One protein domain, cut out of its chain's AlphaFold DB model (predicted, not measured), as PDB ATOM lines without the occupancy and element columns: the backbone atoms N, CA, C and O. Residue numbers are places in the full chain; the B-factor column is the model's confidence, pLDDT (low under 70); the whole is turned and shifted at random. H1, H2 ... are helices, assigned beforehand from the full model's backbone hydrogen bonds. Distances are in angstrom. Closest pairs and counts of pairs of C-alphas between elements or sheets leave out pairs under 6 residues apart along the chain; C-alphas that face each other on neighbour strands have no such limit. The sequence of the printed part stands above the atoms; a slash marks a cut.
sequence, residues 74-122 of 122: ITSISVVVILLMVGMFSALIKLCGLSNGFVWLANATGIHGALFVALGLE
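Overview. This is residues 74 to 122 of the 122 residues of an uncharacterized protein of Limosilactobacillus mucosae (UniProt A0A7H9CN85). A long helix, H1, is followed at a corner by a shorter helix, H2, the two making a wide, open V, and beyond H2 the chain folds back to a small last helix, H3, on the inner side of that V. H1 is a long arm that sticks out from the rest, and the fold-back at the far end is loose, with few contacts. The printed part has 49 residues with three named helices, in the order H1, H2, H3, and no named strand; the class is all helix. The whole is extended, with a radius of gyration of the C-alphas of 16.1 A, and the C-alphas span 49 by 23 by 11 A along their three main axes.

Along the chain. H1 runs from Ile 74 to Leu 95, 22 residues and 31.8 A from first to last C-alpha. It begins at C-alpha 74 at (89.762, 91.116, 92.219) and ends at C-alpha 95 at (108.482, 77.817, 114.225). After a tight link of 2 residues, H2 runs from Leu 98 to Ala 108, 11 residues and 15.1 A. After a short link of 6 residues, H3 takes up residues 115 to 118, from Leu 115 to Ala 118, where C-alpha 118 stands at (123.324, 99.241, 114.481).

Arrangement. H1 touches no helix. H1 and H2 are close but not clearly touching, and their closest C-alphas, those of Ile 93 and Ser 99, are 7.2 A apart. The two helices run the same way at a steep tilt of 46 degrees, with centres 25.4 A apart. H2 and H3 are close but not clearly touching, with the C-alphas of Ala 106 and Phe 116 the closest at 7.7 A. Their centres are 13.4 A apart. H1 and H3 are apart. In H1 and H2 every pair of O i and N i+4 is within hydrogen-bond range; H3, with 4 residues, is too short for such a pair, and its 1 pair of O i and N i+3 is within range.

Size, cuts and confidence. The two C-alphas farthest apart are those of Ile 74 and Gly 110, at 49.6 A, while the first and last printed C-alphas, those of Ile 74 and Glu 122, are 33.5 A apart. Residues 74 to 102, of which 74 to 95 belong to H1 and 98 to 102 belong to H2, stand free, and so do residues 117 to 122. The printed part has no cut and no long link, and it ends at residue 122, the chain's last residue. The mean pLDDT of the printed part is 77.8; it is 93 for H1, 74 for H2 and 58 for H3, and the model's confidence is low, under 70, at residues 110 to 122.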
ATOM      1  N   ILE A  74      88.537  91.855  92.556       90.06
ATOM      2  CA  ILE A  74      89.762  91.116  92.219       90.06
ATOM      3  C   ILE A  74      90.997  91.668  92.954       90.06
ATOM      4  O   ILE A  74      91.866  90.908  93.379       90.06
ATOM      5  N   THR A  75      91.057  92.987  93.160       92.12
ATOM      6  CA  THR A  75      92.131  93.661  93.902       92.12
ATOM      7  C   THR A  75      92.081  93.330  95.389       92.12
ATOM      8  O   THR A  75      93.116  93.006  95.963       92.12
ATOM      9  N   SER A  76      90.891  93.359  95.998       90.62
ATOM     10  CA  SER A  76      90.680  93.002  97.410       90.62
ATOM     11  C   SER A  76      91.129  91.564  97.674       90.62
ATOM     12  O   SER A  76      91.962  91.312  98.546       90.62
ATOM     13  N   ILE A  77      90.667  90.630  96.841       93.81
ATOM     14  CA  ILE A  77      90.996  89.205  96.956       93.81
ATOM     15  C   ILE A  77      92.506  88.983  96.808       93.81
ATOM     16  O   ILE A  77      93.104  88.270  97.611       93.81
ATOM     17  N   SER A  78      93.141  89.628  95.825       95.00
ATOM     18  CA  SER A  78      94.587  89.500  95.603       95.00
ATOM     19  C   SER A  78      95.396  89.956  96.819       95.00
ATOM     20  O   SER A  78      96.325  89.268  97.237       95.00
ATOM     21  N   VAL A  79      95.021  91.084  97.430       95.25
ATOM     22  CA  VAL A  79      95.681  91.592  98.643       95.25
ATOM     23  C   VAL A  79      95.515  90.617  99.808       95.25
ATOM     24  O   VAL A  79      96.497  90.304 100.479       95.25
ATOM     25  N   VAL A  80      94.308  90.088 100.027       94.50
ATOM     26  CA  VAL A  80      94.045  89.108 101.095       94.50
ATOM     27  C   VAL A  80      94.898  87.850 100.916       94.50
ATOM     28  O   VAL A  80      95.493  87.378 101.883       94.50
ATOM     29  N   VAL A  81      95.015  87.334  99.688       95.31
ATOM     30  CA  VAL A  81      95.838  86.150  99.389       95.31
ATOM     31  C   VAL A  81      97.319  86.410  99.675       95.31
ATOM     32  O   VAL A  81      97.966  85.583 100.318       95.31
ATOM     33  N   ILE A  82      97.854  87.564  99.259       96.25
ATOM     34  CA  ILE A  82      99.253  87.937  99.525       96.25
ATOM     35  C   ILE A  82      99.501  88.036 101.035       96.25
ATOM     36  O   ILE A  82     100.462  87.457 101.540       96.25
ATOM     37  N   LEU A  83      98.621  88.722 101.771       95.31
ATOM     38  CA  LEU A  83      98.745  88.867 103.224       95.31
ATOM     39  C   LEU A  83      98.664  87.518 103.947       95.31
ATOM     40  O   LEU A  83      99.431  87.280 104.880       95.31
ATOM     41  N   LEU A  84      97.789  86.617 103.500       95.75
ATOM     42  CA  LEU A  84      97.681  85.268 104.050       95.75
ATOM     43  C   LEU A  84      98.969  84.466 103.826       95.75
ATOM     44  O   LEU A  84      99.485  83.857 104.763       95.75
ATOM     45  N   MET A  85      99.529  84.514 102.614       96.25
ATOM     46  CA  MET A  85     100.777  83.825 102.282       96.25
ATOM     47  C   MET A  85     101.955  84.343 103.122       96.25
ATOM     48  O   MET A  85     102.696  83.553 103.711       96.25
ATOM     49  N   VAL A  86     102.089  85.669 103.247       95.94
ATOM     50  CA  VAL A  86     103.116  86.311 104.086       95.94
ATOM     51  C   VAL A  86     102.919  85.962 105.566       95.94
ATOM     52  O   VAL A  86     103.892  85.679 106.267       95.94
ATOM     53  N   GLY A  87     101.675  85.918 106.048       93.94
ATOM     54  CA  GLY A  87     101.346  85.525 107.419       93.94
ATOM     55  C   GLY A  87     101.764  84.088 107.743       93.94
ATOM     56  O   GLY A  87     102.395  83.846 108.774       93.94
ATOM     57  N   MET A  88     101.492  83.141 106.840       95.31
ATOM     58  CA  MET A  88     101.939  81.750 106.987       95.31
ATOM     59  C   MET A  88     103.467  81.644 106.998       95.31
ATOM     60  O   MET A  88     104.028  80.940 107.837       95.31
ATOM     61  N   PHE A  89     104.154  82.379 106.122       92.25
ATOM     62  CA  PHE A  89     105.617  82.398 106.095       92.25
ATOM     63  C   PHE A  89     106.209  82.986 107.387       92.25
ATOM     64  O   PHE A  89     107.134  82.416 107.962       92.25
ATOM     65  N   SER A  90     105.621  84.069 107.908       91.44
ATOM     66  CA  SER A  90     105.990  84.654 109.206       91.44
ATOM     67  C   SER A  90     105.842  83.647 110.354       91.44
ATOM     68  O   SER A  90     106.721  83.548 111.211       91.44
ATOM     69  N   ALA A  91     104.768  82.852 110.358       90.44
ATOM     70  CA  ALA A  91     104.582  81.787 111.339       90.44
ATOM     71  C   ALA A  91     105.640  80.677 111.198       90.44
ATOM     72  O   ALA A  91     106.203  80.248 112.204       90.44
ATOM     73  N   LEU A  92     105.973  80.259 109.973       89.81
ATOM     74  CA  LEU A  92     107.020  79.261 109.720       89.81
ATOM     75  C   LEU A  92     108.408  79.736 110.175       89.81
ATOM     76  O   LEU A  92     109.114  78.971 110.826       89.81
ATOM     77  N   ILE A  93     108.781  81.000 109.931       88.69
ATOM     78  CA  ILE A  93     110.045  81.582 110.429       88.69
ATOM     79  C   ILE A  93     110.130  81.477 111.957       88.69
ATOM     80  O   ILE A  93     111.182  81.131 112.504       88.69
ATOM     81  N   LYS A  94     109.017  81.757 112.648       84.94
ATOM     82  CA  LYS A  94     108.931  81.648 114.111       84.94
ATOM     83  C   LYS A  94     109.066  80.196 114.579       84.94
ATOM     84  O   LYS A  94     109.774  79.950 115.550       84.94
ATOM     85  N   LEU A  95     108.441  79.244 113.882       87.06
ATOM     86  CA  LEU A  95     108.482  77.817 114.225       87.06
ATOM     87  C   LEU A  95     109.849  77.173 113.973       87.06
ATOM     88  O   LEU A  95     110.321  76.403 114.802       87.06
ATOM     89  N   CYS A  96     110.514  77.511 112.869       84.12
ATOM     90  CA  CYS A  96     111.854  77.010 112.559       84.12
ATOM     91  C   CYS A  96     112.943  77.597 113.471       84.12
ATOM     92  O   CYS A  96     114.110  77.245 113.324       84.12
ATOM     93  N   GLY A  97     112.596  78.518 114.380       79.81
ATOM     94  CA  GLY A  97     113.557  79.148 115.279       79.81
ATOM     95  C   GLY A  97     114.657  79.905 114.533       79.81
ATOM     96  O   GLY A  97     115.723  80.132 115.099       79.81
ATOM     97  N   LEU A  98     114.416  80.307 113.278       76.50
ATOM     98  CA  LEU A  98     115.416  80.946 112.416       76.50
ATOM     99  C   LEU A  98     115.927  82.250 113.051       76.50
ATOM    100  O   LEU A  98     117.123  82.530 113.019       76.50
ATOM    101  N   SER A  99     115.043  82.972 113.750       73.81
ATOM    102  CA  SER A  99     115.405  84.131 114.579       73.81
ATOM    103  C   SER A  99     116.404  83.782 115.690       73.81
ATOM    104  O   SER A  99     117.334  84.543 115.926       73.81
ATOM    105  N   ASN A 100     116.255  82.634 116.357       74.81
ATOM    106  CA  ASN A 100     117.198  82.190 117.389       74.81
ATOM    107  C   ASN A 100     118.508  81.672 116.776       74.81
ATOM    108  O   ASN A 100     119.573  81.881 117.353       74.81
ATOM    109  N   GLY A 101     118.450  81.048 115.595       77.62
ATOM    110  CA  GLY A 101     119.631  80.622 114.840       77.62
ATOM    111  C   GLY A 101     120.521  81.797 114.427       77.62
ATOM    112  O   GLY A 101     121.736  81.731 114.593       77.62
ATOM    113  N   PHE A 102     119.922  82.906 113.978       73.50
ATOM    114  CA  PHE A 102     120.651  84.145 113.682       73.50
ATOM    115  C   PHE A 102     121.263  84.786 114.935       73.50
ATOM    116  O   PHE A 102     122.401  85.243 114.883       73.50
ATOM    117  N   VAL A 103     120.561  84.766 116.074       74.69
ATOM    118  CA  VAL A 103     121.107  85.243 117.360       74.69
ATOM    119  C   VAL A 103     122.293  84.382 117.817       74.69
ATOM    120  O   VAL A 103     123.290  84.918 118.297       74.69
ATOM    121  N   TRP A 104     122.237  83.060 117.621       75.19
ATOM    122  CA  TRP A 104     123.361  82.165 117.919       75.19
ATOM    123  C   TRP A 104     124.570  82.435 117.013       75.19
ATOM    124  O   TRP A 104     125.691  82.542 117.508       75.19
ATOM    125  N   LEU A 105     124.344  82.608 115.708       73.38
ATOM    126  CA  LEU A 105     125.389  82.952 114.738       73.38
ATOM    127  C   LEU A 105     126.044  84.303 115.057       73.38
ATOM    128  O   LEU A 105     127.263  84.418 114.991       73.38
ATOM    129  N   ALA A 106     125.257  85.296 115.468       70.81
ATOM    130  CA  ALA A 106     125.754  86.603 115.893       70.81
ATOM    131  C   ALA A 106     126.595  86.543 117.176       70.81
ATOM    132  O   ALA A 106     127.597  87.245 117.312       70.81
ATOM    133  N   ASN A 107     126.209  85.669 118.108       71.06
ATOM    134  CA  ASN A 107     126.984  85.409 119.315       71.06
ATOM    135  C   ASN A 107     128.292  84.659 118.994       71.06
ATOM    136  O   ASN A 107     129.327  84.948 119.588       71.06
ATOM    137  N   ALA A 108     128.276  83.742 118.020       71.81
ATOM    138  CA  ALA A 108     129.462  83.013 117.566       71.81
ATOM    139  C   ALA A 108     130.472  83.899 116.807       71.81
ATOM    140  O   ALA A 108     131.672  83.649 116.878       71.81
ATOM    141  N   THR A 109     130.017  84.952 116.119       70.06
ATOM    142  CA  THR A 109     130.886  85.934 115.440       70.06
ATOM    143  C   THR A 109     131.386  87.057 116.358       70.06
ATOM    144  O   THR A 109     132.113  87.938 115.904       70.06
ATOM    145  N   GLY A 110     131.050  87.020 117.655       64.56
ATOM    146  CA  GLY A 110     131.559  87.957 118.662       64.56
ATOM    147  C   GLY A 110     130.911  89.345 118.632       64.56
ATOM    148  O   GLY A 110     131.436  90.283 119.235       64.56
ATOM    149  N   ILE A 111     129.771  89.503 117.955       61.31
ATOM    150  CA  ILE A 111     129.060  90.780 117.862       61.31
ATOM    151  C   ILE A 111     128.195  90.975 119.119       61.31
ATOM    152  O   ILE A 111     127.012  90.640 119.162       61.31
ATOM    153  N   HIS A 112     128.789  91.524 120.179       54.28
ATOM    154  CA  HIS A 112     128.065  91.821 121.417       54.28
ATOM    155  C   HIS A 112     127.210  93.096 121.310       54.28
ATOM    156  O   HIS A 112     127.722  94.202 121.141       54.28
ATOM    157  N   GLY A 113     125.897  92.923 121.496       60.00
ATOM    158  CA  GLY A 113     124.969  93.833 122.189       60.00
ATOM    159  C   GLY A 113     124.595  95.172 121.538       60.00
ATOM    160  O   GLY A 113     123.422  95.523 121.552       60.00
ATOM    161  N   ALA A 114     125.545  95.914 120.960       57.25
ATOM    162  CA  ALA A 114     125.322  97.256 120.405       57.25
ATOM    163  C   ALA A 114     125.462  97.309 118.874       57.25
ATOM    164  O   ALA A 114     124.678  97.973 118.200       57.25
ATOM    165  N   LEU A 115     126.404  96.554 118.299       57.19
ATOM    166  CA  LEU A 115     126.591  96.504 116.844       57.19
ATOM    167  C   LEU A 115     125.467  95.710 116.144       57.19
ATOM    168  O   LEU A 115     125.146  95.986 114.995       57.19
ATOM    169  N   PHE A 116     124.805  94.785 116.854       57.66
ATOM    170  CA  PHE A 116     123.645  94.038 116.346       57.66
ATOM    171  C   PHE A 116     122.412  94.934 116.122       57.66
ATOM    172  O   PHE A 116     121.641  94.711 115.195       57.66
ATOM    173  N   VAL A 117     122.255  95.980 116.941       58.56
ATOM    174  CA  VAL A 117     121.200  96.996 116.782       58.56
ATOM    175  C   VAL A 117     121.565  97.999 115.682       58.56
ATOM    176  O   VAL A 117     120.684  98.448 114.958       58.56
ATOM    177  N   ALA A 118     122.853  98.315 115.513       57.28
ATOM    178  CA  ALA A 118     123.324  99.241 114.481       57.28
ATOM    179  C   ALA A 118     123.241  98.667 113.051       57.28
ATOM    180  O   ALA A 118     122.991  99.417 112.117       57.28
ATOM    181  N   LEU A 119     123.417  97.352 112.879       56.25
ATOM    182  CA  LEU A 119     123.328  96.671 111.575       56.25
ATOM    183  C   LEU A 119     121.894  96.328 111.137       56.25
ATOM    184  O   LEU A 119     121.682  95.995 109.978       56.25
ATOM    185  N   GLY A 120     120.917  96.373 112.047       55.06
ATOM    186  CA  GLY A 120     119.510  96.063 111.759       55.06
ATOM    187  C   GLY A 120     118.648  97.277 111.396       55.06
ATOM    188  O   GLY A 120     117.425  97.151 111.395       55.06
ATOM    189  N   LEU A 121     119.258  98.447 111.170       42.62
ATOM    190  CA  LEU A 121     118.567  99.710 110.878       42.62
ATOM    191  C   LEU A 121     118.631 100.114 109.390       42.62
ATOM    192  O   LEU A 121     118.426 101.283 109.072       42.62
ATOM    193  N   GLU A 122     118.874  99.155 108.493       41.41
ATOM    194  CA  GLU A 122     118.661  99.285 107.041       41.41
ATOM    195  C   GLU A 122     117.558  98.338 106.556       41.41
ATOM    196  O   GLU A 122     117.512  97.178 107.031       41.41
TER     197      GLU A 122